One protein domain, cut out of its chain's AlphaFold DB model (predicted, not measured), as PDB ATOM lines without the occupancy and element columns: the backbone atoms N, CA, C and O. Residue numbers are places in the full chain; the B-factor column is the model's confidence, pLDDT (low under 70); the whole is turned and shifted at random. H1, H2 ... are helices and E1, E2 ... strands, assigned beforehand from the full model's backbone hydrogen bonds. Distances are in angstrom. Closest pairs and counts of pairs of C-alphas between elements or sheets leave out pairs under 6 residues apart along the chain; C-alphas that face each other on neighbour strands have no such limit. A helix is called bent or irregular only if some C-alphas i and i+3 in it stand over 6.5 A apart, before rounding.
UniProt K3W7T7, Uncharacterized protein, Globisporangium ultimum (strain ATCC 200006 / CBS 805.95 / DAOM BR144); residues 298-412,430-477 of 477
ATOM      1  N   ILE A 298     -20.205  98.493 114.268       92.38
ATOM      2  CA  ILE A 298     -21.403  97.787 113.781       92.38
ATOM      3  C   ILE A 298     -22.408  98.762 113.155       92.38
ATOM      4  O   ILE A 298     -22.938  98.493 112.074       92.38
ATOM      5  N   LEU A 299     -22.683  99.893 113.813       90.12
ATOM      6  CA  LEU A 299     -23.633 100.891 113.309       90.12
ATOM      7  C   LEU A 299     -23.109 101.598 112.049       90.12
ATOM      8  O   LEU A 299     -23.891 101.861 111.139       90.12
ATOM      9  N   GLN A 300     -21.809 101.896 111.985       86.88
ATOM     10  CA  GLN A 300     -21.187 102.619 110.870       86.88
ATOM     11  C   GLN A 300     -20.917 101.747 109.645       86.88
ATOM     12  O   GLN A 300     -20.994 102.252 108.529       86.88
ATOM     13  N   SER A 301     -20.591 100.468 109.838       84.12
ATOM     14  CA  SER A 301     -20.387  99.508 108.746       84.12
ATOM     15  C   SER A 301     -21.711  99.082 108.116       84.12
ATOM     16  O   SER A 301     -21.764  98.824 106.917       84.12
ATOM     17  N   GLY A 302     -22.798  99.048 108.892       84.31
ATOM     18  CA  GLY A 302     -24.071  98.471 108.454       84.31
ATOM     19  C   GLY A 302     -24.211  96.984 108.784       84.31
ATOM     20  O   GLY A 302     -25.256  96.404 108.499       84.31
ATOM     21  N   CYS A 303     -23.217  96.374 109.441       86.31
ATOM     22  CA  CYS A 303     -23.199  94.948 109.788       86.31
ATOM     23  C   CYS A 303     -24.392  94.491 110.641       86.31
ATOM     24  O   CYS A 303     -24.752  93.316 110.629       86.31
ATOM     25  N   TYR A 304     -25.070  95.403 111.348       90.81
ATOM     26  CA  TYR A 304     -26.313  95.080 112.059       90.81
ATOM     27  C   TYR A 304     -27.408  94.512 111.140       90.81
ATOM     28  O   TYR A 304     -28.297  93.806 111.616       90.81
ATOM     29  N   LEU A 305     -27.363  94.809 109.837       88.81
ATOM     30  CA  LEU A 305     -28.313  94.288 108.860       88.81
ATOM     31  C   LEU A 305     -28.121  92.800 108.604       88.81
ATOM     32  O   LEU A 305     -29.124  92.119 108.429       88.81
ATOM     33  N   GLU A 306     -26.891  92.290 108.664       89.62
ATOM     34  CA  GLU A 306     -26.622  90.849 108.601       89.62
ATOM     35  C   GLU A 306     -27.260  90.130 109.788       89.62
ATOM     36  O   GLU A 306     -27.993  89.156 109.617       89.62
ATOM     37  N   PHE A 307     -27.103  90.682 110.997       94.50
ATOM     38  CA  PHE A 307     -27.752  90.132 112.190       94.50
ATOM     39  C   PHE A 307     -29.277  90.127 112.050       94.50
ATOM     40  O   PHE A 307     -29.934  89.152 112.412       94.50
ATOM     41  N   ILE A 308     -29.857  91.200 111.503       94.38
ATOM     42  CA  ILE A 308     -31.297  91.267 111.231       94.38
ATOM     43  C   ILE A 308     -31.689  90.250 110.157       94.38
ATOM     44  O   ILE A 308     -32.713  89.586 110.294       94.38
ATOM     45  N   ALA A 309     -30.897  90.084 109.106       91.75
ATOM     46  CA  ALA A 309     -31.224  89.182 108.018       91.75
ATOM     47  C   ALA A 309     -31.197  87.710 108.454       91.75
ATOM     48  O   ALA A 309     -32.139  86.969 108.155       91.75
ATOM     49  N   TRP A 310     -30.194  87.317 109.245       93.19
ATOM     50  CA  TRP A 310     -30.138  86.006 109.893       93.19
ATOM     51  C   TRP A 310     -31.284  85.813 110.889       93.19
ATOM     52  O   TRP A 310     -31.959  84.788 110.847       93.19
ATOM     53  N   LEU A 311     -31.589  86.815 111.722       95.81
ATOM     54  CA  LEU A 311     -32.721  86.785 112.660       95.81
ATOM     55  C   LEU A 311     -34.076  86.565 111.968       95.81
ATOM     56  O   LEU A 311     -34.947  85.869 112.499       95.81
ATOM     57  N   LEU A 312     -34.268  87.180 110.801       93.75
ATOM     58  CA  LEU A 312     -35.525  87.151 110.055       93.75
ATOM     59  C   LEU A 312     -35.636  85.996 109.057       93.75
ATOM     60  O   LEU A 312     -36.718  85.822 108.480       93.75
ATOM     61  N   LEU A 313     -34.559  85.226 108.886       91.12
ATOM     62  CA  LEU A 313     -34.404  84.191 107.867       91.12
ATOM     63  C   LEU A 313     -34.684  84.715 106.456       91.12
ATOM     64  O   LEU A 313     -35.597  84.258 105.770       91.12
ATOM     65  N   VAL A 314     -33.942  85.736 106.040       86.69
ATOM     66  CA  VAL A 314     -34.092  86.308 104.699       86.69
ATOM     67  C   VAL A 314     -33.658  85.293 103.627       86.69
ATOM     68  O   VAL A 314     -32.486  84.934 103.540       86.69
ATOM     69  N   GLU A 315     -34.615  84.849 102.803       71.19
ATOM     70  CA  GLU A 315     -34.453  83.770 101.804       71.19
ATOM     71  C   GLU A 315     -33.383  84.063 100.738       71.19
ATOM     72  O   GLU A 315     -32.675  83.155 100.317       71.19
ATOM     73  N   ASP A 316     -33.189  85.327 100.342       70.19
ATOM     74  CA  ASP A 316     -32.157  85.700  99.356       70.19
ATOM     75  C   ASP A 316     -30.716  85.473  99.871       70.19
ATOM     76  O   ASP A 316     -29.768  85.468  99.083       70.19
ATOM     77  N   ILE A 317     -30.547  85.263 101.181       66.50
ATOM     78  CA  ILE A 317     -29.253  85.043 101.847       66.50
ATOM     79  C   ILE A 317     -29.097  83.585 102.293       66.50
ATOM     80  O   ILE A 317     -27.986  83.055 102.316       66.50
ATOM     81  N   ILE A 318     -30.202  82.917 102.637       72.31
ATOM     82  CA  ILE A 318     -30.204  81.560 103.190       72.31
ATOM     83  C   ILE A 318     -30.729  80.589 102.139       72.31
ATOM     84  O   ILE A 318     -31.904  80.608 101.784       72.31
ATOM     85  N   ARG A 319     -29.861  79.692 101.669       73.69
ATOM     86  CA  ARG A 319     -30.270  78.597 100.781       73.69
ATOM     87  C   ARG A 319     -31.083  77.566 101.563       73.69
ATOM     88  O   ARG A 319     -30.792  77.318 102.730       73.69
ATOM     89  N   ASP A 320     -32.021  76.895 100.895       72.25
ATOM     90  CA  ASP A 320     -32.880  75.862 101.502       72.25
ATOM     91  C   ASP A 320     -32.090  74.779 102.263       72.25
ATOM     92  O   ASP A 320     -32.532  74.289 103.299       72.25
ATOM     93  N   GLU A 321     -30.907  74.412 101.764       75.25
ATOM     94  CA  GLU A 321     -30.022  73.407 102.373       75.25
ATOM     95  C   GLU A 321     -29.369  73.860 103.691       75.25
ATOM     96  O   GLU A 321     -28.932  73.024 104.477       75.25
ATOM     97  N   ASP A 322     -29.344  75.168 103.957       81.12
ATOM     98  CA  ASP A 322     -28.710  75.778 105.128       81.12
ATOM     99  C   ASP A 322     -29.717  76.241 106.188       81.12
ATOM    100  O   ASP A 322     -29.318  76.825 107.199       81.12
ATOM    101  N   TYR A 323     -31.014  76.003 105.981       84.94
ATOM    102  CA  TYR A 323     -32.073  76.536 106.838       84.94
ATOM    103  C   TYR A 323     -31.894  76.150 108.314       84.94
ATOM    104  O   TYR A 323     -31.959  77.012 109.188       84.94
ATOM    105  N   ASP A 324     -31.596  74.877 108.598       85.12
ATOM    106  CA  ASP A 324     -31.394  74.383 109.969       85.12
ATOM    107  C   ASP A 324     -30.205  75.055 110.669       85.12
ATOM    108  O   ASP A 324     -30.194  75.195 111.894       85.12
ATOM    109  N   VAL A 325     -29.192  75.466 109.902       85.50
ATOM    110  CA  VAL A 325     -28.032  76.184 110.434       85.50
ATOM    111  C   VAL A 325     -28.370  77.658 110.633       85.50
ATOM    112  O   VAL A 325     -28.049  78.224 111.675       85.50
ATOM    113  N   ALA A 326     -29.088  78.268 109.689       87.25
ATOM    114  CA  ALA A 326     -29.551  79.646 109.804       87.25
ATOM    115  C   ALA A 326     -30.524  79.852 110.978       87.25
ATOM    116  O   ALA A 326     -30.442  80.868 111.670       87.25
ATOM    117  N   GLU A 327     -31.389  78.877 111.271       92.19
ATOM    118  CA  GLU A 327     -32.295  78.914 112.428       92.19
ATOM    119  C   GLU A 327     -31.519  79.047 113.751       92.19
ATOM    120  O   GLU A 327     -31.936  79.782 114.649       92.19
ATOM    121  N   GLN A 328     -30.340  78.423 113.853       94.06
ATOM    122  CA  GLN A 328     -29.480  78.504 115.041       94.06
ATOM    123  C   GLN A 328     -28.830  79.883 115.222       94.06
ATOM    124  O   GLN A 328     -28.430  80.226 116.336       94.06
ATOM    125  N   LEU A 329     -28.760  80.705 114.169       94.94
ATOM    126  CA  LEU A 329     -28.200  82.060 114.230       94.94
ATOM    127  C   LEU A 329     -29.187  83.082 114.799       94.94
ATOM    128  O   LEU A 329     -28.765  84.125 115.305       94.94
ATOM    129  N   ARG A 330     -30.496  82.802 114.743       96.69
ATOM    130  CA  ARG A 330     -31.538  83.785 115.076       96.69
ATOM    131  C   ARG A 330     -31.426  84.293 116.506       96.69
ATOM    132  O   ARG A 330     -31.436  85.502 116.729       96.69
ATOM    133  N   LEU A 331     -31.309  83.387 117.477       97.56
ATOM    134  CA  LEU A 331     -31.240  83.770 118.887       97.56
ATOM    135  C   LEU A 331     -29.956  84.562 119.206       97.56
ATOM    136  O   LEU A 331     -30.087  85.663 119.739       97.56
ATOM    137  N   PRO A 332     -28.748  84.100 118.829       97.94
ATOM    138  CA  PRO A 332     -27.530  84.895 118.990       97.94
ATOM    139  C   PRO A 332     -27.613  86.286 118.339       97.94
ATOM    140  O   PRO A 332     -27.202  87.274 118.945       97.94
ATOM    141  N   CYS A 333     -28.216  86.407 117.149       98.19
ATOM    142  CA  CYS A 333     -28.450  87.711 116.519       98.19
ATOM    143  C   CYS A 333     -29.376  88.599 117.358       98.19
ATOM    144  O   CYS A 333     -29.081  89.776 117.574       98.19
ATOM    145  N   ALA A 334     -30.478  88.043 117.872       98.44
ATOM    146  CA  ALA A 334     -31.380  88.774 118.756       98.44
ATOM    147  C   ALA A 334     -30.661  89.259 120.026       98.44
ATOM    148  O   ALA A 334     -30.880  90.388 120.460       98.44
ATOM    149  N   GLU A 335     -29.775  88.441 120.598       98.50
ATOM    150  CA  GLU A 335     -28.969  88.800 121.768       98.50
ATOM    151  C   GLU A 335     -27.964  89.923 121.478       98.50
ATOM    152  O   GLU A 335     -27.813  90.813 122.316       98.50
ATOM    153  N   ILE A 336     -27.315  89.933 120.305       98.38
ATOM    154  CA  ILE A 336     -26.449  91.046 119.881       98.38
ATOM    155  C   ILE A 336     -27.270  92.333 119.782       98.38
ATOM    156  O   ILE A 336     -26.919  93.341 120.399       98.38
ATOM    157  N   LEU A 337     -28.387  92.302 119.044       98.19
ATOM    158  CA  LEU A 337     -29.241  93.476 118.834       98.19
ATOM    159  C   LEU A 337     -29.829  94.001 120.158       98.19
ATOM    160  O   LEU A 337     -29.931  95.211 120.376       98.19
ATOM    161  N   ALA A 338     -30.163  93.096 121.079       98.31
ATOM    162  CA  ALA A 338     -30.583  93.452 122.426       98.31
ATOM    163  C   ALA A 338     -29.452  94.101 123.231       98.31
ATOM    164  O   ALA A 338     -29.673  95.111 123.904       98.31
ATOM    165  N   GLU A 339     -28.235  93.556 123.145       97.75
ATOM    166  CA  GLU A 339     -27.078  94.095 123.850       97.75
ATOM    167  C   GLU A 339     -26.724  95.493 123.333       97.75
ATOM    168  O   GLU A 339     -26.529  96.390 124.154       97.75
ATOM    169  N   ILE A 340     -26.714  95.748 122.017       96.69
ATOM    170  CA  ILE A 340     -26.444  97.094 121.472       96.69
ATOM    171  C   ILE A 340     -27.561  98.093 121.825       96.69
ATOM    172  O   ILE A 340     -27.274  99.245 122.148       96.69
ATOM    173  N   GLY A 341     -28.822  97.646 121.881       95.69
ATOM    174  CA  GLY A 341     -29.984  98.471 122.243       95.69
ATOM    175  C   GLY A 341     -30.228  98.634 123.751       95.69
ATOM    176  O   GLY A 341     -31.201  99.278 124.168       95.69
ATOM    177  N   LYS A 342     -29.372  98.050 124.594       94.94
ATOM    178  CA  LYS A 342     -29.524  98.008 126.054       94.94
ATOM    179  C   LYS A 342     -29.558  99.399 126.678       94.94
ATOM    180  O   LYS A 342     -28.588 100.152 126.643       94.94
ATOM    181  N   LYS A 343     -30.687  99.726 127.311       91.81
ATOM    182  CA  LYS A 343     -30.961 101.058 127.866       91.81
ATOM    183  C   LYS A 343     -29.887 101.504 128.864       91.81
ATOM    184  O   LYS A 343     -29.578 100.789 129.814       91.81
ATOM    185  N   GLY A 344     -29.403 102.733 128.689       88.00
ATOM    186  CA  GLY A 344     -28.435 103.368 129.588       88.00
ATOM    187  C   GLY A 344     -26.981 102.967 129.333       88.00
ATOM    188  O   GLY A 344     -26.096 103.485 130.008       88.00
ATOM    189  N   ALA A 345     -26.726 102.081 128.367       91.56
ATOM    190  CA  ALA A 345     -25.377 101.779 127.916       91.56
ATOM    191  C   ALA A 345     -24.909 102.807 126.859       91.56
ATOM    192  O   ALA A 345     -25.746 103.380 126.152       91.56
ATOM    193  N   PRO A 346     -23.595 103.048 126.713       91.56
ATOM    194  CA  PRO A 346     -23.062 103.892 125.643       91.56
ATOM    195  C   PRO A 346     -23.533 103.436 124.256       91.56
ATOM    196  O   PRO A 346     -23.685 102.229 124.032       91.56
ATOM    197  N   MET A 347     -23.762 104.396 123.352       91.88
ATOM    198  CA  MET A 347     -24.259 104.196 121.977       91.88
ATOM    199  C   MET A 347     -25.650 103.540 121.863       91.88
ATOM    200  O   MET A 347     -26.103 103.206 120.768       91.88
ATOM    201  N   SER A 348     -26.343 103.312 122.987       92.06
ATOM    202  CA  SER A 348     -27.636 102.618 122.973       92.06
ATOM    203  C   SER A 348     -28.780 103.480 122.452       92.06
ATOM    204  O   SER A 348     -29.763 102.928 121.967       92.06
ATOM    205  N   GLU A 349     -28.695 104.809 122.545       91.94
ATOM    206  CA  GLU A 349     -29.743 105.693 122.025       91.94
ATOM    207  C   GLU A 349     -29.741 105.663 120.497       91.94
ATOM    208  O   GLU A 349     -30.772 105.372 119.896       91.94
ATOM    209  N   GLU A 350     -28.568 105.815 119.889       91.94
ATOM    210  CA  GLU A 350     -28.346 105.727 118.447       91.94
ATOM    211  C   GLU A 350     -28.745 104.349 117.905       91.94
ATOM    212  O   GLU A 350     -29.489 104.255 116.928       91.94
ATOM    213  N   ALA A 351     -28.325 103.271 118.581       93.44
ATOM    214  CA  ALA A 351     -28.710 101.914 118.203       93.44
ATOM    215  C   ALA A 351     -30.234 101.709 118.280       93.44
ATOM    216  O   ALA A 351     -30.828 101.121 117.380       93.44
ATOM    217  N   ARG A 352     -30.901 102.208 119.329       93.50
ATOM    218  CA  ARG A 352     -32.363 102.084 119.478       93.50
ATOM    219  C   ARG A 352     -33.127 102.914 118.458       93.50
ATOM    220  O   ARG A 352     -34.178 102.462 118.004       93.50
ATOM    221  N   GLU A 353     -32.651 104.111 118.128       90.69
ATOM    222  CA  GLU A 353     -33.241 104.930 117.066       90.69
ATOM    223  C   GLU A 353     -33.196 104.180 115.737       90.69
ATOM    224  O   GLU A 353     -34.238 104.009 115.107       90.69
ATOM    225  N   LEU A 354     -32.031 103.627 115.396       91.31
ATOM    226  CA  LEU A 354     -31.850 102.806 114.207       91.31
ATOM    227  C   LEU A 354     -32.768 101.575 114.211       91.31
ATOM    228  O   LEU A 354     -33.478 101.322 113.242       91.31
ATOM    229  N   LEU A 355     -32.826 100.830 115.319       93.75
ATOM    230  CA  LEU A 355     -33.702  99.658 115.431       93.75
ATOM    231  C   LEU A 355     -35.187 100.026 115.327       93.75
ATOM    232  O   LEU A 355     -35.971  99.222 114.834       93.75
ATOM    233  N   THR A 356     -35.582 101.226 115.765       92.12
ATOM    234  CA  THR A 356     -36.965 101.723 115.649       92.12
ATOM    235  C   THR A 356     -37.299 102.182 114.231       92.12
ATOM    236  O   THR A 356     -38.469 102.198 113.854       92.12
ATOM    237  N   ASP A 357     -36.297 102.543 113.428       91.00
ATOM    238  CA  ASP A 357     -36.505 102.789 112.003       91.00
ATOM    239  C   ASP A 357     -36.775 101.476 111.233       91.00
ATOM    240  O   ASP A 357     -37.402 101.513 110.178       91.00
ATOM    241  N   ILE A 358     -36.386 100.314 111.774       93.25
ATOM    242  CA  ILE A 358     -36.572  98.996 111.139       93.25
ATOM    243  C   ILE A 358     -37.777  98.246 111.707       93.25
ATOM    244  O   ILE A 358     -38.623  97.744 110.964       93.25
ATOM    245  N   PHE A 359     -37.854  98.137 113.031       94.19
ATOM    246  CA  PHE A 359     -38.882  97.388 113.739       94.19
ATOM    247  C   PHE A 359     -39.950  98.329 114.311       94.19
ATOM    248  O   PHE A 359     -39.615  99.384 114.853       94.19
ATOM    249  N   PRO A 360     -41.234  97.918 114.319       92.81
ATOM    250  CA  PRO A 360     -42.240  98.569 115.147       92.81
ATOM    251  C   PRO A 360     -41.758  98.659 116.596       92.81
ATOM    252  O   PRO A 360     -41.143  97.720 117.110       92.81
ATOM    253  N   ILE A 361     -42.076  99.760 117.282       89.56
ATOM    254  CA  ILE A 361     -41.537 100.036 118.622       89.56
ATOM    255  C   ILE A 361     -41.759  98.884 119.610       89.56
ATOM    256  O   ILE A 361     -40.862  98.552 120.374       89.56
ATOM    257  N   THR A 362     -42.917  98.228 119.554       91.88
ATOM    258  CA  THR A 362     -43.263  97.092 120.417       91.88
ATOM    259  C   THR A 362     -42.333  95.899 120.196       91.88
ATOM    260  O   THR A 362     -41.921  95.261 121.163       91.88
ATOM    261  N   LEU A 363     -41.958  95.629 118.940       95.50
ATOM    262  CA  LEU A 363     -40.995  94.583 118.596       95.50
ATOM    263  C   LEU A 363     -39.578  94.971 119.020       95.50
ATOM    264  O   LEU A 363     -38.897  94.150 119.622       95.50
ATOM    265  N   MET A 364     -39.159  96.218 118.796       95.19
ATOM    266  CA  MET A 364     -37.861  96.711 119.277       95.19
ATOM    267  C   MET A 364     -37.747  96.604 120.808       95.19
ATOM    268  O   MET A 364     -36.735  96.127 121.319       95.19
ATOM    269  N   LEU A 365     -38.794  96.979 121.551       93.81
ATOM    270  CA  LEU A 365     -38.821  96.827 123.008       93.81
ATOM    271  C   LEU A 365     -38.738  95.354 123.416       93.81
ATOM    272  O   LEU A 365     -37.923  95.016 124.268       93.81
ATOM    273  N   GLN A 366     -39.511  94.472 122.773       96.38
ATOM    274  CA  GLN A 366     -39.441  93.032 123.030       96.38
ATOM    275  C   GLN A 366     -38.039  92.465 122.765       96.38
ATOM    276  O   GLN A 366     -37.551  91.659 123.555       96.38
ATOM    277  N   LEU A 367     -37.395  92.895 121.677       97.50
ATOM    278  CA  LEU A 367     -36.052  92.474 121.289       97.50
ATOM    279  C   LEU A 367     -35.038  92.835 122.372       97.50
ATOM    280  O   LEU A 367     -34.301  91.973 122.832       97.50
ATOM    281  N   VAL A 368     -35.046  94.093 122.817       96.62
ATOM    282  CA  VAL A 368     -34.091  94.603 123.809       96.62
ATOM    283  C   VAL A 368     -34.353  94.051 125.211       96.62
ATOM    284  O   VAL A 368     -33.411  93.772 125.949       96.62
ATOM    285  N   GLU A 369     -35.616  93.910 125.612       95.56
ATOM    286  CA  GLU A 369     -35.981  93.506 126.975       95.56
ATOM    287  C   GLU A 369     -35.987  91.988 127.168       95.56
ATOM    288  O   GLU A 369     -35.770  91.505 128.280       95.56
ATOM    289  N   SER A 370     -36.290  91.212 126.126       96.88
ATOM    290  CA  SER A 370     -36.497  89.762 126.229       96.88
ATOM    291  C   SER A 370     -36.117  89.019 124.935       96.88
ATOM    292  O   SER A 370     -36.970  88.324 124.364       96.88
ATOM    293  N   PRO A 371     -34.837  89.081 124.503       97.31
ATOM    294  CA  PRO A 371     -34.375  88.487 123.240       97.31
ATOM    295  C   PRO A 371     -34.658  86.982 123.135       97.31
ATOM    296  O   PRO A 371     -35.024  86.500 122.069       97.31
ATOM    297  N   GLN A 372     -34.617  86.258 124.259       97.31
ATOM    298  CA  GLN A 372     -34.915  84.819 124.342       97.31
ATOM    299  C   GLN A 372     -36.316  84.444 123.838       97.31
ATOM    300  O   GLN A 372     -36.532  83.352 123.327       97.31
ATOM    301  N   THR A 373     -37.280  85.350 123.998       97.50
ATOM    302  CA  THR A 373     -38.685  85.143 123.594       97.50
ATOM    303  C   THR A 373     -39.044  85.919 122.332       97.50
ATOM    304  O   THR A 373     -40.183  85.865 121.872       97.50
ATOM    305  N   PHE A 374     -38.093  86.678 121.776       98.19
ATOM    306  CA  PHE A 374     -38.356  87.574 120.659       98.19
ATOM    307  C   PHE A 374     -38.805  86.809 119.416       98.19
ATOM    308  O   PHE A 374     -39.754  87.236 118.776       98.19
ATOM    309  N   ILE A 375     -38.172  85.677 119.101       97.81
ATOM    310  CA  ILE A 375     -38.500  84.880 117.909       97.81
ATOM    311  C   ILE A 375     -39.955  84.395 117.963       97.81
ATOM    312  O   ILE A 375     -40.713  84.615 117.023       97.81
ATOM    313  N   GLU A 376     -40.377  83.812 119.090       97.81
ATOM    314  CA  GLU A 376     -41.766  83.379 119.298       97.81
ATOM    315  C   GLU A 376     -42.740  84.561 119.200       97.81
ATOM    316  O   GLU A 376     -43.767  84.486 118.518       97.81
ATOM    317  N   PHE A 377     -42.402  85.683 119.842       97.56
ATOM    318  CA  PHE A 377     -43.222  86.889 119.801       97.56
ATOM    319  C   PHE A 377     -43.323  87.469 118.382       97.56
ATOM    320  O   PHE A 377     -44.402  87.898 117.982       97.56
ATOM    321  N   TYR A 378     -42.231  87.464 117.619       97.44
ATOM    322  CA  TYR A 378     -42.157  87.950 116.243       97.44
ATOM    323  C   TYR A 378     -42.993  87.096 115.284       97.44
ATOM    324  O   TYR A 378     -43.655  87.647 114.406       97.44
ATOM    325  N   GLU A 379     -42.985  85.768 115.439       96.69
ATOM    326  CA  GLU A 379     -43.755  84.864 114.569       96.69
ATOM    327  C   GLU A 379     -45.251  84.815 114.912       96.69
ATOM    328  O   GLU A 379     -46.065  84.399 114.083       96.69
ATOM    329  N   THR A 380     -45.626  85.261 116.113       97.69
ATOM    330  CA  THR A 380     -47.019  85.321 116.563       97.69
ATOM    331  C   THR A 380     -47.747  86.521 115.953       97.69
ATOM    332  O   THR A 380     -47.216  87.630 115.902       97.69
ATOM    333  N   ASP A 381     -48.990  86.317 115.512       97.50
ATOM    334  CA  ASP A 381     -49.846  87.408 115.046       97.50
ATOM    335  C   ASP A 381     -50.373  88.233 116.235       97.50
ATOM    336  O   ASP A 381     -50.877  87.689 117.222       97.50
ATOM    337  N   HIS A 382     -50.309  89.559 116.117       95.31
ATOM    338  CA  HIS A 382     -50.776  90.514 117.121       95.31
ATOM    339  C   HIS A 382     -51.775  91.487 116.506       95.31
ATOM    340  O   HIS A 382     -51.538  92.055 115.442       95.31
ATOM    341  N   GLU A 383     -52.878  91.733 117.208       93.88
ATOM    342  CA  GLU A 383     -53.825  92.790 116.857       93.88
ATOM    343  C   GLU A 383     -54.296  93.495 118.130       93.88
ATOM    344  O   GLU A 383     -55.287  93.130 118.766       93.88
ATOM    345  N   ASN A 384     -53.532  94.500 118.544       92.69
ATOM    346  CA  ASN A 384     -53.800  95.283 119.743       92.69
ATOM    347  C   ASN A 384     -53.440  96.768 119.514       92.69
ATOM    348  O   ASN A 384     -52.899  97.116 118.463       92.69
ATOM    349  N   PRO A 385     -53.758  97.673 120.458       91.44
ATOM    350  CA  PRO A 385     -53.485  99.100 120.303       91.44
ATOM    351  C   PRO A 385     -52.032  99.484 119.991       91.44
ATOM    352  O   PRO A 385     -51.835 100.528 119.382       91.44
ATOM    353  N   GLU A 386     -51.034  98.684 120.370       90.19
ATOM    354  CA  GLU A 386     -49.603  98.981 120.169       90.19
ATOM    355  C   GLU A 386     -48.970  98.245 118.992       90.19
ATOM    356  O   GLU A 386     -47.863  98.582 118.571       90.19
ATOM    357  N   LEU A 387     -49.612  97.181 118.514       92.62
ATOM    358  CA  LEU A 387     -49.042  96.333 117.485       92.62
ATOM    359  C   LEU A 387     -50.140  95.659 116.670       92.62
ATOM    360  O   LEU A 387     -50.925  94.856 117.181       92.62
ATOM    361  N   VAL A 388     -50.128  95.961 115.376       93.62
ATOM    362  CA  VAL A 388     -50.740  95.132 114.343       93.62
ATOM    363  C   VAL A 388     -49.614  94.454 113.587       93.62
ATOM    364  O   VAL A 388     -48.810  95.112 112.933       93.62
ATOM    365  N   TRP A 389     -49.532  93.139 113.735       96.00
ATOM    366  CA  TRP A 389     -48.456  92.323 113.202       96.00
ATOM    367  C   TRP A 389     -49.017  90.992 112.737       96.00
ATOM    368  O   TRP A 389     -49.679  90.293 113.495       96.00
ATOM    369  N   ASN A 390     -48.787  90.650 111.479       95.38
ATOM    370  CA  ASN A 390     -49.238  89.393 110.907       95.38
ATOM    371  C   ASN A 390     -48.292  88.971 109.774       95.38
ATOM    372  O   ASN A 390     -47.234  89.573 109.571       95.38
ATOM    373  N   THR A 391     -48.671  87.942 109.018       95.81
ATOM    374  CA  THR A 391     -47.868  87.447 107.888       95.81
ATOM    375  C   THR A 391     -47.567  88.529 106.835       95.81
ATOM    376  O   THR A 391     -46.460  88.559 106.301       95.81
ATOM    377  N   GLU A 392     -48.500  89.446 106.560       95.56
ATOM    378  CA  GLU A 392     -48.307  90.550 105.606       95.56
ATOM    379  C   GLU A 392     -47.222  91.519 106.091       95.56
ATOM    380  O   GLU A 392     -46.293  91.820 105.346       95.56
ATOM    381  N   PHE A 393     -47.268  91.923 107.364       95.69
ATOM    382  CA  PHE A 393     -46.259  92.805 107.966       95.69
ATOM    383  C   PHE A 393     -44.873  92.150 108.041       95.69
ATOM    384  O   PHE A 393     -43.871  92.791 107.723       95.69
ATOM    385  N   ARG A 394     -44.809  90.863 108.406       95.62
ATOM    386  CA  ARG A 394     -43.555  90.091 108.410       95.62
ATOM    387  C   ARG A 394     -42.932  90.035 107.017       95.62
ATOM    388  O   ARG A 394     -41.743  90.298 106.863       95.62
ATOM    389  N   THR A 395     -43.745  89.744 106.002       94.44
ATOM    390  CA  THR A 395     -43.313  89.711 104.594       94.44
ATOM    391  C   THR A 395     -42.863  91.093 104.124       94.44
ATOM    392  O   THR A 395     -41.830  91.221 103.472       94.44
ATOM    393  N   TYR A 396     -43.594  92.144 104.502       94.88
ATOM    394  CA  TYR A 396     -43.249  93.525 104.177       94.88
ATOM    395  C   TYR A 396     -41.877  93.923 104.732       94.88
ATOM    396  O   TYR A 396     -41.052  94.441 103.978       94.88
ATOM    397  N   LEU A 397     -41.602  93.628 106.009       94.62
ATOM    398  CA  LEU A 397     -40.291  93.867 106.620       94.62
ATOM    399  C   LEU A 397     -39.188  93.069 105.910       94.62
ATOM    400  O   LEU A 397     -38.182  93.657 105.519       94.62
ATOM    401  N   ARG A 398     -39.382  91.760 105.690       92.88
ATOM    402  CA  ARG A 398     -38.396  90.915 104.988       92.88
ATOM    403  C   ARG A 398     -38.044  91.487 103.613       92.88
ATOM    404  O   ARG A 398     -36.866  91.643 103.312       92.88
ATOM    405  N   ASN A 399     -39.039  91.902 102.832       91.31
ATOM    406  CA  ASN A 399     -38.824  92.498 101.510       91.31
ATOM    407  C   ASN A 399     -38.036  93.820 101.566       91.31
ATOM    408  O   ASN A 399     -37.231  94.086 100.675       91.31
ATOM    409  N   HIS A 400     -38.243  94.646 102.596       91.25
ATOM    410  CA  HIS A 400     -37.466  95.880 102.775       91.25
ATOM    411  C   HIS A 400     -36.009  95.586 103.125       91.25
ATOM    412  O   HIS A 400     -35.115  96.223 102.568       91.25
ATOM    413  N   VAL A 401     -35.769  94.611 104.007       90.12
ATOM    414  CA  VAL A 401     -34.414  94.173 104.368       90.12
ATOM    415  C   VAL A 401     -33.694  93.610 103.140       90.12
ATOM    416  O   VAL A 401     -32.583  94.038 102.849       90.12
ATOM    417  N   VAL A 402     -34.356  92.757 102.350       88.62
ATOM    418  CA  VAL A 402     -33.842  92.249 101.062       88.62
ATOM    419  C   VAL A 402     -33.461  93.385 100.114       88.62
ATOM    420  O   VAL A 402     -32.350  93.418  99.588       88.62
ATOM    421  N   ALA A 403     -34.372  94.334  99.881       85.88
ATOM    422  CA  ALA A 403     -34.127  95.444  98.962       85.88
ATOM    423  C   ALA A 403     -32.931  96.299  99.407       85.88
ATOM    424  O   ALA A 403     -32.133  96.744  98.575       85.88
ATOM    425  N   PHE A 404     -32.789  96.500 100.718       82.69
ATOM    426  CA  PHE A 404     -31.666  97.233 101.274       82.69
ATOM    427  C   PHE A 404     -30.351  96.470 101.115       82.69
ATOM    428  O   PHE A 404     -29.394  97.044 100.608       82.69
ATOM    429  N   LEU A 405     -30.306  95.186 101.471       82.25
ATOM    430  CA  LEU A 405     -29.100  94.360 101.345       82.25
ATOM    431  C   LEU A 405     -28.640  94.241  99.894       82.25
ATOM    432  O   LEU A 405     -27.460  94.418  99.607       82.25
ATOM    433  N   ASN A 406     -29.572  94.069  98.954       82.25
ATOM    434  CA  ASN A 406     -29.256  94.102  97.529       82.25
ATOM    435  C   ASN A 406     -28.636  95.443  97.115       82.25
ATOM    436  O   ASN A 406     -27.692  95.462  96.332       82.25
ATOM    437  N   THR A 407     -29.122  96.564  97.652       77.81
ATOM    438  CA  THR A 407     -28.535  97.889  97.388       77.81
ATOM    439  C   THR A 407     -27.147  98.020  98.015       77.81
ATOM    440  O   THR A 407     -26.230  98.506  97.358       77.81
ATOM    441  N   TYR A 408     -26.989  97.559  99.255       72.62
ATOM    442  CA  TYR A 408     -25.742  97.592 100.015       72.62
ATOM    443  C   TYR A 408     -24.633  96.790  99.316       72.62
ATOM    444  O   TYR A 408     -23.551  97.322  99.083       72.62
ATOM    445  N   TYR A 409     -24.928  95.559  98.886       72.19
ATOM    446  CA  TYR A 409     -23.966  94.665  98.233       72.19
ATOM    447  C   TYR A 409     -23.766  94.906  96.731       72.19
ATOM    448  O   TYR A 409     -22.755  94.483  96.178       72.19
ATOM    449  N   SER A 410     -24.698  95.578  96.045       69.75
ATOM    450  CA  SER A 410     -24.555  95.883  94.607       69.75
ATOM    451  C   SER A 410     -23.719  97.132  94.324       69.75
ATOM    452  O   SER A 410     -23.484  97.460  93.157       69.75
ATOM    453  N   LEU A 411     -23.297  97.867  95.354       59.34
ATOM    454  CA  LEU A 411     -22.477  99.055  95.169       59.34
ATOM    455  C   LEU A 411     -21.009  98.669  94.980       59.34
ATOM    456  O   LEU A 411     -20.500  97.831  95.722       59.34
ATOM    457  N   PRO A 412     -20.308  99.260  93.994       50.41
ATOM    458  CA  PRO A 412     -18.877  99.044  93.861       50.41
ATOM    459  C   PRO A 412     -18.203  99.447  95.173       50.41
ATOM    460  O   PRO A 412     -18.459 100.548  95.669       50.41
ATOM    461  N   THR A 430     -24.671 104.800 105.836       49.19
ATOM    462  CA  THR A 430     -25.155 106.109 106.298       49.19
ATOM    463  C   THR A 430     -26.485 106.537 105.664       49.19
ATOM    464  O   THR A 430     -27.046 107.569 106.044       49.19
ATOM    465  N   GLN A 431     -27.031 105.763 104.716       59.25
ATOM    466  CA  GLN A 431     -28.352 106.032 104.161       59.25
ATOM    467  C   GLN A 431     -29.410 105.537 105.147       59.25
ATOM    468  O   GLN A 431     -29.461 104.362 105.498       59.25
ATOM    469  N   LYS A 432     -30.255 106.457 105.621       66.56
ATOM    470  CA  LYS A 432     -31.256 106.165 106.647       66.56
ATOM    471  C   LYS A 432     -32.269 105.124 106.146       66.56
ATOM    472  O   LYS A 432     -33.195 105.469 105.415       66.56
ATOM    473  N   PHE A 433     -32.083 103.866 106.538       81.00
ATOM    474  CA  PHE A 433     -33.020 102.777 106.288       81.00
ATOM    475  C   PHE A 433     -34.214 102.916 107.232       81.00
ATOM    476  O   PHE A 433     -34.038 102.897 108.446       81.00
ATOM    477  N   HIS A 434     -35.413 103.102 106.680       88.00
ATOM    478  CA  HIS A 434     -36.649 103.239 107.446       88.00
ATOM    479  C   HIS A 434     -37.765 102.425 106.792       88.00
ATOM    480  O   HIS A 434     -37.985 102.533 105.584       88.00
ATOM    481  N   VAL A 435     -38.476 101.634 107.590       90.88
ATOM    482  CA  VAL A 435     -39.590 100.794 107.148       90.88
ATOM    483  C   VAL A 435     -40.908 101.474 107.516       90.88
ATOM    484  O   VAL A 435     -41.281 101.563 108.685       90.88
ATOM    485  N   ASP A 436     -41.632 101.950 106.500       90.06
ATOM    486  CA  ASP A 436     -42.912 102.639 106.679       90.06
ATOM    487  C   ASP A 436     -44.088 101.653 106.783       90.06
ATOM    488  O   ASP A 436     -44.770 101.321 105.807       90.06
ATOM    489  N   TYR A 437     -44.378 101.233 108.012       89.06
ATOM    490  CA  TYR A 437     -45.525 100.376 108.313       89.06
ATOM    491  C   TYR A 437     -46.889 101.074 108.185       89.06
ATOM    492  O   TYR A 437     -47.913 100.387 108.146       89.06
ATOM    493  N   PHE A 438     -46.951 102.411 108.111       84.62
ATOM    494  CA  PHE A 438     -48.222 103.129 107.960       84.62
ATOM    495  C   PHE A 438     -48.846 102.860 106.591       84.62
ATOM    496  O   PHE A 438     -50.069 102.769 106.482       84.62
ATOM    497  N   SER A 439     -48.010 102.669 105.568       85.44
ATOM    498  CA  SER A 439     -48.438 102.410 104.190       85.44
ATOM    499  C   SER A 439     -49.289 101.143 104.023       85.44
ATOM    500  O   SER A 439     -50.133 101.086 103.127       85.44
ATOM    501  N   ILE A 440     -49.106 100.155 104.903       88.88
ATOM    502  CA  ILE A 440     -49.829  98.875 104.892       88.88
ATOM    503  C   ILE A 440     -50.789  98.713 106.078       88.88
ATOM    504  O   ILE A 440     -51.536  97.738 106.143       88.88
ATOM    505  N   SER A 441     -50.795  99.649 107.034       84.94
ATOM    506  CA  SER A 441     -51.631  99.513 108.223       84.94
ATOM    507  C   SER A 441     -53.114  99.724 107.906       84.94
ATOM    508  O   SER A 441     -53.486 100.762 107.359       84.94
ATOM    509  N   PRO A 442     -54.009  98.801 108.314       83.25
ATOM    510  CA  PRO A 442     -55.445  98.959 108.090       83.25
ATOM    511  C   PRO A 442     -56.091  99.997 109.024       83.25
ATOM    512  O   PRO A 442     -57.264 100.337 108.854       83.25
ATOM    513  N   TYR A 443     -55.359 100.494 110.027       85.88
ATOM    514  CA  TYR A 443     -55.866 101.422 111.032       85.88
ATOM    515  C   TYR A 443     -55.072 102.732 111.039       85.88
ATOM    516  O   TYR A 443     -53.848 102.685 110.963       85.88
ATOM    517  N   PRO A 444     -55.722 103.898 111.229       83.25
ATOM    518  CA  PRO A 444     -55.001 105.130 111.510       83.25
ATOM    519  C   PRO A 444     -54.197 104.985 112.805       83.25
ATOM    520  O   PRO A 444     -54.732 104.596 113.851       83.25
ATOM    521  N   VAL A 445     -52.915 105.319 112.716       81.62
ATOM    522  CA  VAL A 445     -51.961 105.269 113.821       81.62
ATOM    523  C   VAL A 445     -51.602 106.689 114.228       81.62
ATOM    524  O   VAL A 445     -51.482 107.569 113.382       81.62
ATOM    525  N   ALA A 446     -51.429 106.924 115.524       79.19
ATOM    526  CA  ALA A 446     -50.872 108.172 116.021       79.19
ATOM    527  C   ALA A 446     -49.867 107.871 117.137       79.19
ATOM    528  O   ALA A 446     -50.208 107.215 118.120       79.19
ATOM    529  N   GLY A 447     -48.615 108.300 116.960       71.94
ATOM    530  CA  GLY A 447     -47.533 108.020 117.908       71.94
ATOM    531  C   GLY A 447     -47.326 106.529 118.197       71.94
ATOM    532  O   GLY A 447     -47.133 106.164 119.351       71.94
ATOM    533  N   ASN A 448     -47.396 105.684 117.162       77.31
ATOM    534  CA  ASN A 448     -47.330 104.215 117.234       77.31
ATOM    535  C   ASN A 448     -48.498 103.533 117.977       77.31
ATOM    536  O   ASN A 448     -48.392 102.366 118.338       77.31
ATOM    537  N   VAL A 449     -49.629 104.228 118.166       85.88
ATOM    538  CA  VAL A 449     -50.871 103.640 118.694       85.88
ATOM    539  C   VAL A 449     -51.937 103.560 117.606       85.88
ATOM    540  O   VAL A 449     -52.326 104.576 117.027       85.88
ATOM    541  N   HIS A 450     -52.467 102.361 117.368       89.06
ATOM    542  CA  HIS A 450     -53.603 102.115 116.482       89.06
ATOM    543  C   HIS A 450     -54.895 102.625 117.140       89.06
ATOM    544  O   HIS A 450     -55.525 101.941 117.955       89.06
ATOM    545  N   LEU A 451     -55.311 103.845 116.780       87.12
ATOM    546  CA  LEU A 451     -56.397 104.570 117.452       87.12
ATOM    547  C   LEU A 451     -57.718 103.785 117.533       87.12
ATOM    548  O   LEU A 451     -58.316 103.765 118.609       87.12
ATOM    549  N   PRO A 452     -58.200 103.104 116.473       90.88
ATOM    550  CA  PRO A 452     -59.457 102.361 116.554       90.88
ATOM    551  C   PRO A 452     -59.392 101.181 117.524       90.88
ATOM    552  O   PRO A 452     -60.395 100.859 118.158       90.88
ATOM    553  N   LEU A 453     -58.229 100.538 117.649       91.19
ATOM    554  CA  LEU A 453     -58.023  99.440 118.590       91.19
ATOM    555  C   LEU A 453     -57.956  99.973 120.024       91.19
ATOM    556  O   LEU A 453     -58.608  99.416 120.908       91.19
ATOM    557  N   PHE A 454     -57.268 101.098 120.245       89.31
ATOM    558  CA  PHE A 454     -57.233 101.752 121.556       89.31
ATOM    559  C   PHE A 454     -58.622 102.230 121.998       89.31
ATOM    560  O   PHE A 454     -59.026 102.008 123.131       89.31
ATOM    561  N   LEU A 455     -59.413 102.817 121.096       90.44
ATOM    562  CA  LEU A 455     -60.779 103.253 121.408       90.44
ATOM    563  C   LEU A 455     -61.721 102.085 121.739       90.44
ATOM    564  O   LEU A 455     -62.662 102.265 122.513       90.44
ATOM    565  N   LYS A 456     -61.479 100.890 121.181       91.88
ATOM    566  CA  LYS A 456     -62.213  99.666 121.544       91.88
ATOM    567  C   LYS A 456     -61.829  99.141 122.931       91.88
ATOM    568  O   LYS A 456     -62.673  98.535 123.587       91.88
ATOM    569  N   ASN A 457     -60.596  99.369 123.379       90.69
ATOM    570  CA  ASN A 457     -60.110  98.980 124.703       90.69
ATOM    571  C   ASN A 457     -59.273 100.110 125.339       90.69
ATOM    572  O   ASN A 457     -58.047 100.019 125.385       90.69
ATOM    573  N   PRO A 458     -59.913 101.178 125.851       86.94
ATOM    574  CA  PRO A 458     -59.204 102.358 126.357       86.94
ATOM    575  C   PRO A 458     -58.472 102.106 127.682       86.94
ATOM    576  O   PRO A 458     -57.714 102.955 128.139       86.94
ATOM    577  N   THR A 459     -58.713 100.957 128.317       89.25
ATOM    578  CA  THR A 459     -58.004 100.490 129.515       89.25
ATOM    579  C   THR A 459     -56.760  99.666 129.185       89.25
ATOM    580  O   THR A 459     -56.166  99.091 130.092       89.25
ATOM    581  N   PHE A 460     -56.392  99.557 127.904       87.69
ATOM    582  CA  PHE A 460     -55.171  98.880 127.489       87.69
ATOM    583  C   PHE A 460     -53.943  99.580 128.086       87.69
ATOM    584  O   PHE A 460     -53.799 100.798 127.966       87.69
ATOM    585  N   ASP A 461     -53.078  98.800 128.729       88.06
ATOM    586  CA  ASP A 461     -51.869  99.297 129.379       88.06
ATOM    587  C   ASP A 461     -50.756  99.461 128.341       88.06
ATOM    588  O   ASP A 461     -50.225  98.476 127.829       88.06
ATOM    589  N   LEU A 462     -50.464 100.710 127.975       85.50
ATOM    590  CA  LEU A 462     -49.427 101.027 126.995       85.50
ATOM    591  C   LEU A 462     -48.041 100.906 127.651       85.50
ATOM    592  O   LEU A 462     -47.803 101.503 128.701       85.50
ATOM    593  N   ARG A 463     -47.107 100.206 127.001       82.81
ATOM    594  CA  ARG A 463     -45.724  99.980 127.451       82.81
ATOM    595  C   ARG A 463     -44.926 101.279 127.584       82.81
ATOM    596  O   ARG A 463     -44.168 101.429 128.539       82.81
ATOM    597  N   ASP A 464     -45.099 102.230 126.660       76.31
ATOM    598  CA  ASP A 464     -44.481 103.566 126.750       76.31
ATOM    599  C   ASP A 464     -45.465 104.687 126.354       76.31
ATOM    600  O   ASP A 464     -45.423 105.212 125.235       76.31
ATOM    601  N   PRO A 465     -46.341 105.122 127.282       77.19
ATOM    602  CA  PRO A 465     -47.301 106.192 127.017       77.19
ATOM    603  C   PRO A 465     -46.616 107.518 126.656       77.19
ATOM    604  O   PRO A 465     -47.156 108.319 125.893       77.19
ATOM    605  N   LEU A 466     -45.416 107.776 127.193       71.62
ATOM    606  CA  LEU A 466     -44.681 109.027 126.986       71.62
ATOM    607  C   LEU A 466     -44.088 109.121 125.581       71.62
ATOM    608  O   LEU A 466     -43.960 110.225 125.046       71.62
ATOM    609  N   TYR A 467     -43.719 107.994 124.973       70.38
ATOM    610  CA  TYR A 467     -43.315 107.955 123.572       70.38
ATOM    611  C   TYR A 467     -44.445 108.438 122.651       70.38
ATOM    612  O   TYR A 467     -44.212 109.297 121.799       70.38
ATOM    613  N   VAL A 468     -45.678 107.976 122.889       68.75
ATOM    614  CA  VAL A 468     -46.869 108.373 122.118       68.75
ATOM    615  C   VAL A 468     -47.064 109.889 122.164       68.75
ATOM    616  O   VAL A 468     -47.180 110.543 121.127       68.75
ATOM    617  N   PHE A 469     -47.020 110.477 123.364       68.00
ATOM    618  CA  PHE A 469     -47.149 111.928 123.533       68.00
ATOM    619  C   PHE A 469     -46.012 112.708 122.862       68.00
ATOM    620  O   PHE A 469     -46.270 113.756 122.265       68.00
ATOM    621  N   ARG A 470     -44.771 112.203 122.917       71.62
ATOM    622  CA  ARG A 470     -43.628 112.830 122.234       71.62
ATOM    623  C   ARG A 470     -43.835 112.863 120.722       71.62
ATOM    624  O   ARG A 470     -43.715 113.936 120.138       71.62
ATOM    625  N   GLN A 471     -44.233 111.755 120.104       67.19
ATOM    626  CA  GLN A 471     -44.482 111.714 118.657       67.19
ATOM    627  C   GLN A 471     -45.618 112.654 118.230       67.19
ATOM    628  O   GLN A 471     -45.464 113.423 117.281       67.19
ATOM    629  N   LEU A 472     -46.716 112.683 118.994       65.00
ATOM    630  CA  LEU A 472     -47.841 113.593 118.750       65.00
ATOM    631  C   LEU A 472     -47.443 115.076 118.850       65.00
ATOM    632  O   LEU A 472     -47.968 115.907 118.113       65.00
ATOM    633  N   SER A 473     -46.507 115.415 119.743       57.56
ATOM    634  CA  SER A 473     -46.025 116.793 119.922       57.56
ATOM    635  C   SER A 473     -45.061 117.270 118.827       57.56
ATOM    636  O   SER A 473     -44.953 118.474 118.601       57.56
ATOM    637  N   VAL A 474     -44.387 116.345 118.131       52.91
ATOM    638  CA  VAL A 474     -43.394 116.640 117.077       52.91
ATOM    639  C   VAL A 474     -44.036 116.700 115.678       52.91
ATOM    640  O   VAL A 474     -43.392 117.115 114.718       52.91
ATOM    641  N   GLY A 475     -45.325 116.368 115.544       41.22
ATOM    642  CA  GLY A 475     -46.072 116.532 114.291       41.22
ATOM    643  C   GLY A 475     -45.716 115.525 113.193       41.22
ATOM    644  O   GLY A 475     -46.067 115.753 112.038       41.22
ATOM    645  N   ARG A 476     -45.046 114.413 113.532       40.84
ATOM    646  CA  ARG A 476     -44.974 113.231 112.662       40.84
ATOM    647  C   ARG A 476     -46.318 112.502 112.762       40.84
ATOM    648  O   ARG A 476     -46.503 111.662 113.641       40.84
ATOM    649  N   VAL A 477     -47.278 112.951 111.955       38.56
ATOM    650  CA  VAL A 477     -48.557 112.269 111.704       38.56
ATOM    651  C   VAL A 477     -48.390 111.362 110.503       38.56
ATOM    652  O   VAL A 477     -47.803 111.854 109.513       38.56
TER     653      VAL A 477
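This is residues 298 to 412 and 430 to 477 of the 477 residues of an uncharacterized protein of Globisporangium ultimum (strain ATCC 200006 / CBS 805.95 / DAOM BR144) (UniProt K3W7T7). A small strand hairpin, E1 and E2, lies between a body of crossed helices and the short helix H9 at the far end. In the body, H2 sits between the two longest helices, H3 and H7, while H4, H5 and H6 fold back and forth beside the second part of H3; H8, H9 and H10 follow on a loosely attached last stretch. The printed part has 163 residues, mostly helix, with ten named helices and two strands, in the order H1 to H6, E1, E2, H7 to H10; the sheet E1 - E2 is antiparallel. It is compact, with a radius of gyration of the C-alphas of 16.1 A and spans of 47 by 32 by 30 A.

E1 is residues 382 to 384 and E2 is 387 to 389. H7, residues 391 to 409, is 26.8 A long. Before the sheet come H1, residues 298 to 301, beginning at C-alpha 298 (-21.403, 97.787, 113.781); H2, 304 to 312; H3, 320 to 340, 29.8 A; H4, 348 to 358, 15.3 A; H5, 361 to 369; and H6, 371 to 379. After H7 come H8, 437 to 440; H9, 451 to 456; and H10, 465 to 474, 14.9 A, ending at C-alpha 474 (-43.394, 116.640, 117.077). H3 and H6 are irregular: C-alphas 321 and 324 are 7.8 A apart, and 372 and 375 are 7.4 A apart. H3 has a kink of 47 degrees near residue 327.

In the hairpin E1 and E2, N 382 and O 389 are 2.8 A apart, within hydrogen-bond range. The closest C-alphas of E1 and H9, Asn 384 and Leu 453, are 6.0 A apart; those of E2 and H5, Thr 362 and Leu 387, 6.5 A. H5 and H6 form a helical hairpin and touch at Leu 367 and Phe 374, C-alphas 5.5 A apart, at a shallow tilt of 31 degrees. H3 touches H5 with residues 334 to 339 alone, about perpendicular at 83 degrees, closest C-alphas Ala 338 and Val 368, 3.9 A. H2 and H3 touch at a steep tilt of 53 degrees, opposite ways, closest C-alphas Leu 311 and Arg 330, 4.0 A. H7 touches H2 with residues 398 to 405 alone, closest C-alphas Leu 312 and Arg 398, 6.9 A. H4 and H5 only just touch, with 3 pairs of C-alphas within 8 A. H1, H8, H9 and H10 touch no helix. Every O i to N i+4 pair is within hydrogen-bond range in H2, H4, H5, H7, H9 and H10, but 10 of 17 in H3 and 3 of 5 in H6.

The C-alphas farthest apart, Pro 412 and Thr 459, are 53.0 A apart. Residues 413 to 429 are not printed, and C-alphas 412 and 430 are 15.6 A apart across this cut. Of the links printed whole, none is long. The mean pLDDT of the printed part is 86.5; residues under 70 are 317, 410 to 412, 430 to 432, 468 to 469 and 471 to 477.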